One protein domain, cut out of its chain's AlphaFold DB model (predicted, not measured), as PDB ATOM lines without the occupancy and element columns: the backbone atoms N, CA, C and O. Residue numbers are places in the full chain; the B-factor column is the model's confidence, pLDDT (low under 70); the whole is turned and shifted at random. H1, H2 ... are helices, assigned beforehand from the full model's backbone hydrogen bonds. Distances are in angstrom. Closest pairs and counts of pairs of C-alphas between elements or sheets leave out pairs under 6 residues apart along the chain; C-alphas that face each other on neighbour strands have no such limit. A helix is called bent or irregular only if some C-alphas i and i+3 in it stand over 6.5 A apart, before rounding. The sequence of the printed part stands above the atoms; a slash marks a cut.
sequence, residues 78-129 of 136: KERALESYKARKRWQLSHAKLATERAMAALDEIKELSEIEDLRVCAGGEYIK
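What this domain is: This is residues 78 to 129 of the 136 residues of an uncharacterized protein of Pseudomonas stutzeri KOS6 (UniProt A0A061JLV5). One long helix, H1, makes the long axis, and after its last residue the chain loops out and folds back, bringing H2, a helix of four residues, to pack beside residues 97 to 102 of H1, like a short hook on a long shaft. The first part of H1, residues 78 to 93, sticks out free, and so does the loop at residues 111 to 119. The printed part has 52 residues, with two named helices in the order H1, H2 and no named strand; the class is all helix. The whole is extended, with a radius of gyration of the C-alphas of 16.7 A and spans of 55 by 18 by 17 A.

How they stand to each other: Start with H1, residues 78 to 110, in which every O i to N i+4 pair is within hydrogen-bond range. Go on through the long link of 15 residues to H2, residues 126 to 129, too short for such a pair; its one O i to N i+3 pair is within range. H2 touches H1 with 6 pairs of C-alphas within 8 A, and H1 takes part with residues 97 to 102 alone. Look there for the closest C-alphas of the two, those of Leu 98 and Ile 128, 6.8 A apart.

Where its parts are: Find C-alpha 78 at (205.256, 377.682, 486.026); from there H1 runs 47.6 A to C-alpha 110 at (228.971, 409.261, 459.396), and it is not bent. H2 ends at C-alpha 129, at (228.212, 389.705, 459.699).

The domain as a whole: The two C-alphas farthest apart are those of Lys 78 and Ser 114, at 54.7 A. The printed part has no cut. Its mean pLDDT is 89.7, and no printed residue is under 70.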
ATOM      1  N   LYS A  78     204.261 376.616 485.809       97.38
ATOM      2  CA  LYS A  78     205.256 377.682 486.026       97.38
ATOM      3  C   LYS A  78     206.544 377.420 485.248       97.38
ATOM      4  O   LYS A  78     207.150 378.360 484.742       97.38
ATOM      5  N   GLU A  79     206.930 376.161 485.097       97.06
ATOM      6  CA  GLU A  79     208.128 375.719 484.385       97.06
ATOM      7  C   GLU A  79     208.062 376.161 482.919       97.06
ATOM      8  O   GLU A  79     208.944 376.874 482.435       97.06
ATOM      9  N   ARG A  80     206.943 375.872 482.241       95.38
ATOM     10  CA  ARG A  80     206.697 376.323 480.861       95.38
ATOM     11  C   ARG A  80     206.604 377.843 480.751       95.38
ATOM     12  O   ARG A  80     207.099 378.437 479.789       95.38
ATOM     13  N   ALA A  81     206.003 378.507 481.741       96.81
ATOM     14  CA  ALA A  81     205.975 379.966 481.787       96.81
ATOM     15  C   ALA A  81     207.391 380.570 481.884       96.81
ATOM     16  O   ALA A  81     207.658 381.609 481.263       96.81
ATOM     17  N   LEU A  82     208.288 379.928 482.638       97.75
ATOM     18  CA  LEU A  82     209.683 380.329 482.801       97.75
ATOM     19  C   LEU A  82     210.499 380.066 481.531       97.75
ATOM     20  O   LEU A  82     211.252 380.941 481.104       97.75
ATOM     21  N   GLU A  83     210.328 378.914 480.882       96.56
ATOM     22  CA  GLU A  83     210.947 378.618 479.581       96.56
ATOM     23  C   GLU A  83     210.559 379.656 478.528       96.56
ATOM     24  O   GLU A  83     211.417 380.232 477.854       96.56
ATOM     25  N   SER A  84     209.266 379.975 478.455       96.25
ATOM     26  CA  SER A  84     208.755 381.026 477.581       96.25
ATOM     27  C   SER A  84     209.382 382.388 477.904       96.25
ATOM     28  O   SER A  84     209.701 383.157 476.998       96.25
ATOM     29  N   TYR A  85     209.592 382.711 479.186       97.56
ATOM     30  CA  TYR A  85     210.269 383.944 479.595       97.56
ATOM     31  C   TYR A  85     211.739 383.980 479.173       97.56
ATOM     32  O   TYR A  85     212.164 384.968 478.574       97.56
ATOM     33  N   LYS A  86     212.488 382.890 479.381       97.44
ATOM     34  CA  LYS A  86     213.874 382.755 478.906       97.44
ATOM     35  C   LYS A  86     213.958 382.963 477.392       97.44
ATOM     36  O   LYS A  86     214.795 383.733 476.931       97.44
ATOM     37  N   ALA A  87     213.060 382.343 476.624       96.31
ATOM     38  CA  ALA A  87     212.998 382.515 475.173       96.31
ATOM     39  C   ALA A  87     212.749 383.981 474.777       96.31
ATOM     40  O   ALA A  87     213.475 384.524 473.945       96.31
ATOM     41  N   ARG A  88     211.789 384.657 475.428       96.06
ATOM     42  CA  ARG A  88     211.540 386.091 475.197       96.06
ATOM     43  C   ARG A  88     212.752 386.960 475.530       96.06
ATOM     44  O   ARG A  88     213.019 387.901 474.794       96.06
ATOM     45  N   LYS A  89     213.488 386.659 476.604       96.94
ATOM     46  CA  LYS A  89     214.675 387.435 476.997       96.94
ATOM     47  C   LYS A  89     215.856 387.231 476.058       96.94
ATOM     48  O   LYS A  89     216.506 388.209 475.709       96.94
ATOM     49  N   ARG A  90     216.086 386.007 475.571       96.62
ATOM     50  CA  ARG A  90     217.076 385.749 474.507       96.62
ATOM     51  C   ARG A  90     216.743 386.532 473.240       96.62
ATOM     52  O   ARG A  90     217.622 387.171 472.674       96.62
ATOM     53  N   TRP A  91     215.469 386.527 472.847       94.88
ATOM     54  CA  TRP A  91     214.990 387.288 471.696       94.88
ATOM     55  C   TRP A  91     215.187 388.795 471.883       94.88
ATOM     56  O   TRP A  91     215.752 389.456 471.018       94.88
ATOM     57  N   GLN A  92     214.799 389.331 473.044       95.75
ATOM     58  CA  GLN A  92     215.006 390.739 473.384       95.75
ATOM     59  C   GLN A  92     216.489 391.124 473.338       95.75
ATOM     60  O   GLN A  92     216.826 392.162 472.780       95.75
ATOM     61  N   LEU A  93     217.371 390.286 473.890       95.75
ATOM     62  CA  LEU A  93     218.811 390.528 473.869       95.75
ATOM     63  C   LEU A  93     219.367 390.513 472.441       95.75
ATOM     64  O   LEU A  93     220.149 391.388 472.094       95.75
ATOM     65  N   SER A  94     218.956 389.551 471.612       91.50
ATOM     66  CA  SER A  94     219.372 389.485 470.207       91.50
ATOM     67  C   SER A  94     218.935 390.732 469.434       91.50
ATOM     68  O   SER A  94     219.755 391.344 468.758       91.50
ATOM     69  N   HIS A  95     217.686 391.174 469.608       93.19
ATOM     70  CA  HIS A  95     217.204 392.415 469.001       93.19
ATOM     71  C   HIS A  95     217.945 393.656 469.493       93.19
ATOM     72  O   HIS A  95     218.254 394.531 468.688       93.19
ATOM     73  N   ALA A  96     218.225 393.747 470.795       94.81
ATOM     74  CA  ALA A  96     218.962 394.872 471.357       94.81
ATOM     75  C   ALA A  96     220.391 394.926 470.802       94.81
ATOM     76  O   ALA A  96     220.814 395.978 470.339       94.81
ATOM     77  N   LYS A  97     221.092 393.784 470.758       92.56
ATOM     78  CA  LYS A  97     222.425 393.678 470.148       92.56
ATOM     79  C   LYS A  97     222.402 394.120 468.689       92.56
ATOM     80  O   LYS A  97     223.185 394.978 468.314       92.56
ATOM     81  N   LEU A  98     221.452 393.614 467.902       91.06
ATOM     82  CA  LEU A  98     221.299 394.018 466.504       91.06
ATOM     83  C   LEU A  98     221.093 395.531 466.352       91.06
ATOM     84  O   LEU A  98     221.712 396.162 465.500       91.06
ATOM     85  N   ALA A  99     220.219 396.114 467.174       92.69
ATOM     86  CA  ALA A  99     219.920 397.539 467.124       92.69
ATOM     87  C   ALA A  99     221.137 398.399 467.500       92.69
ATOM     88  O   ALA A  99     221.405 399.381 466.809       92.69
ATOM     89  N   THR A 100     221.872 398.013 468.548       93.19
ATOM     90  CA  THR A 100     223.103 398.684 468.979       93.19
ATOM     91  C   THR A 100     224.174 398.616 467.899       93.19
ATOM     92  O   THR A 100     224.702 399.647 467.511       93.19
ATOM     93  N   GLU A 101     224.437 397.431 467.352       91.00
ATOM     94  CA  GLU A 101     225.460 397.218 466.322       91.00
ATOM     95  C   GLU A 101     225.150 397.992 465.041       91.00
ATOM     96  O   GLU A 101     226.036 398.587 464.432       91.00
ATOM     97  N   ARG A 102     223.869 398.054 464.655       90.88
ATOM     98  CA  ARG A 102     223.419 398.885 463.535       90.88
ATOM     99  C   ARG A 102     223.668 400.370 463.800       90.88
ATOM    100  O   ARG A 102     224.122 401.071 462.904       90.88
ATOM    101  N   ALA A 103     223.341 400.850 465.000       92.06
ATOM    102  CA  ALA A 103     223.541 402.249 465.364       92.06
ATOM    103  C   ALA A 103     225.033 402.609 465.415       92.06
ATOM    104  O   ALA A 103     225.415 403.638 464.871       92.06
ATOM    105  N   MET A 104     225.865 401.745 466.001       91.44
ATOM    106  CA  MET A 104     227.318 401.913 466.044       91.44
ATOM    107  C   MET A 104     227.912 401.965 464.636       91.44
ATOM    108  O   MET A 104     228.586 402.933 464.308       91.44
ATOM    109  N   ALA A 105     227.579 400.996 463.775       90.00
ATOM    110  CA  ALA A 105     228.093 400.954 462.407       90.00
ATOM    111  C   ALA A 105     227.720 402.202 461.590       90.00
ATOM    112  O   ALA A 105     228.537 402.687 460.815       90.00
ATOM    113  N   ALA A 106     226.503 402.727 461.763       89.81
ATOM    114  CA  ALA A 106     226.093 403.960 461.100       89.81
ATOM    115  C   ALA A 106     226.829 405.186 461.667       89.81
ATOM    116  O   ALA A 106     227.307 406.008 460.895       89.81
ATOM    117  N   LEU A 107     226.945 405.305 462.996       91.00
ATOM    118  CA  LEU A 107     227.639 406.424 463.643       91.00
ATOM    119  C   LEU A 107     229.126 406.471 463.280       91.00
ATOM    120  O   LEU A 107     229.633 407.549 462.987       91.00
ATOM    121  N   ASP A 108     229.806 405.325 463.262       88.19
ATOM    122  CA  ASP A 108     231.227 405.240 462.912       88.19
ATOM    123  C   ASP A 108     231.505 405.716 461.481       88.19
ATOM    124  O   ASP A 108     232.532 406.351 461.237       88.19
ATOM    125  N   GLU A 109     230.582 405.432 460.560       85.94
ATOM    126  CA  GLU A 109     230.673 405.816 459.152       85.94
ATOM    127  C   GLU A 109     230.413 407.315 458.948       85.94
ATOM    128  O   GLU A 109     231.120 407.965 458.182       85.94
ATOM    129  N   ILE A 110     229.408 407.875 459.630       88.69
ATOM    130  CA  ILE A 110     228.971 409.261 459.396       88.69
ATOM    131  C   ILE A 110     229.695 410.304 460.251       88.69
ATOM    132  O   ILE A 110     229.521 411.492 460.003       88.69
ATOM    133  N   LYS A 111     230.488 409.902 461.253       87.12
ATOM    134  CA  LYS A 111     231.054 410.827 462.257       87.12
ATOM    135  C   LYS A 111     231.868 411.996 461.680       87.12
ATOM    136  O   LYS A 111     231.830 413.075 462.255       87.12
ATOM    137  N   GLU A 112     232.568 411.790 460.559       84.12
ATOM    138  CA  GLU A 112     233.382 412.822 459.885       84.12
ATOM    139  C   GLU A 112     232.740 413.338 458.580       84.12
ATOM    140  O   GLU A 112     233.359 414.105 457.844       84.12
ATOM    141  N   LEU A 113     231.523 412.895 458.242       85.44
ATOM    142  CA  LEU A 113     230.867 413.254 456.984       85.44
ATOM    143  C   LEU A 113     229.996 414.501 457.165       85.44
ATOM    144  O   LEU A 113     229.102 414.531 458.008       85.44
ATOM    145  N   SER A 114     230.214 415.517 456.328       82.69
ATOM    146  CA  SER A 114     229.327 416.686 456.235       82.69
ATOM    147  C   SER A 114     228.129 416.448 455.311       82.69
ATOM    148  O   SER A 114     227.087 417.072 455.489       82.69
ATOM    149  N   GLU A 115     228.276 415.549 454.335       86.50
ATOM    150  CA  GLU A 115     227.253 415.155 453.364       86.50
ATOM    151  C   GLU A 115     227.350 413.646 453.093       86.50
ATOM    152  O   GLU A 115     228.415 413.041 453.238       86.50
ATOM    153  N   ILE A 116     226.232 413.029 452.713       87.19
ATOM    154  CA  ILE A 116     226.130 411.595 452.431       87.19
ATOM    155  C   ILE A 116     225.240 411.372 451.205       87.19
ATOM    156  O   ILE A 116     224.268 412.095 451.004       87.19
ATOM    157  N   GLU A 117     225.582 410.379 450.386       87.88
ATOM    158  CA  GLU A 117     224.757 409.940 449.255       87.88
ATOM    159  C   GLU A 117     223.427 409.330 449.735       87.88
ATOM    160  O   GLU A 117     223.363 408.754 450.825       87.88
ATOM    161  N   ASP A 118     222.385 409.379 448.895       88.50
ATOM    162  CA  ASP A 118     221.048 408.835 449.205       88.50
ATOM    163  C   ASP A 118     221.073 407.348 449.606       88.50
ATOM    164  O   ASP A 118     220.234 406.885 450.385       88.50
ATOM    165  N   LEU A 119     222.048 406.589 449.091       87.56
ATOM    166  CA  LEU A 119     222.300 405.206 449.469       87.56
ATOM    167  C   LEU A 119     223.775 405.011 449.813       87.56
ATOM    168  O   LEU A 119     224.630 404.982 448.934       87.56
ATOM    169  N   ARG A 120     224.057 404.755 451.092       83.25
ATOM    170  CA  ARG A 120     225.379 404.334 451.561       83.25
ATOM    171  C   ARG A 120     225.275 403.046 452.366       83.25
ATOM    172  O   ARG A 120     224.501 402.952 453.316       83.25
ATOM    173  N   VAL A 121     226.069 402.044 451.993       84.12
ATOM    174  CA  VAL A 121     226.125 400.751 452.687       84.12
ATOM    175  C   VAL A 121     227.277 400.765 453.685       84.12
ATOM    176  O   VAL A 121     228.425 400.977 453.309       84.12
ATOM    177  N   CYS A 122     226.974 400.514 454.957       82.31
ATOM    178  CA  CYS A 122     227.973 400.381 456.019       82.31
ATOM    179  C   CYS A 122     228.381 398.905 456.152       82.31
ATOM    180  O   CYS A 122     227.532 398.020 456.047       82.31
ATOM    181  N   ALA A 123     229.651 398.619 456.454       74.12
ATOM    182  CA  ALA A 123     230.160 397.242 456.527       74.12
ATOM    183  C   ALA A 123     229.519 396.376 457.638       74.12
ATOM    184  O   ALA A 123     229.658 395.151 457.605       74.12
ATOM    185  N   GLY A 124     228.823 397.002 458.600       71.81
ATOM    186  CA  GLY A 124     228.217 396.349 459.763       71.81
ATOM    187  C   GLY A 124     229.255 395.758 460.730       71.81
ATOM    188  O   GLY A 124     230.329 395.310 460.327       71.81
ATOM    189  N   GLY A 125     228.953 395.749 462.031       77.44
ATOM    190  CA  GLY A 125     229.804 395.098 463.035       77.44
ATOM    191  C   GLY A 125     229.863 393.569 462.883       77.44
ATOM    192  O   GLY A 125     229.105 392.972 462.111       77.44
ATOM    193  N   GLU A 126     230.746 392.904 463.640       79.19
ATOM    194  CA  GLU A 126     230.900 391.435 463.617       79.19
ATOM    195  C   GLU A 126     229.586 390.696 463.895       79.19
ATOM    196  O   GLU A 126     229.306 389.667 463.283       79.19
ATOM    197  N   TYR A 127     228.745 391.239 464.780       79.56
ATOM    198  CA  TYR A 127     227.444 390.649 465.076       79.56
ATOM    199  C   TYR A 127     226.551 390.591 463.833       79.56
ATOM    200  O   TYR A 127     225.942 389.558 463.574       79.56
ATOM    201  N   ILE A 128     226.507 391.675 463.047       82.50
ATOM    202  CA  ILE A 128     225.716 391.757 461.814       82.50
ATOM    203  C   ILE A 128     226.256 390.757 460.791       82.50
ATOM    204  O   ILE A 128     225.476 390.028 460.192       82.50
ATOM    205  N   LYS A 129     227.580 390.655 460.633       81.62
ATOM    206  CA  LYS A 129     228.212 389.705 459.699       81.62
ATOM    207  C   LYS A 129     227.897 388.243 460.034       81.62
ATOM    208  O   LYS A 129     227.724 387.433 459.131       81.62
TER     209      LYS A 129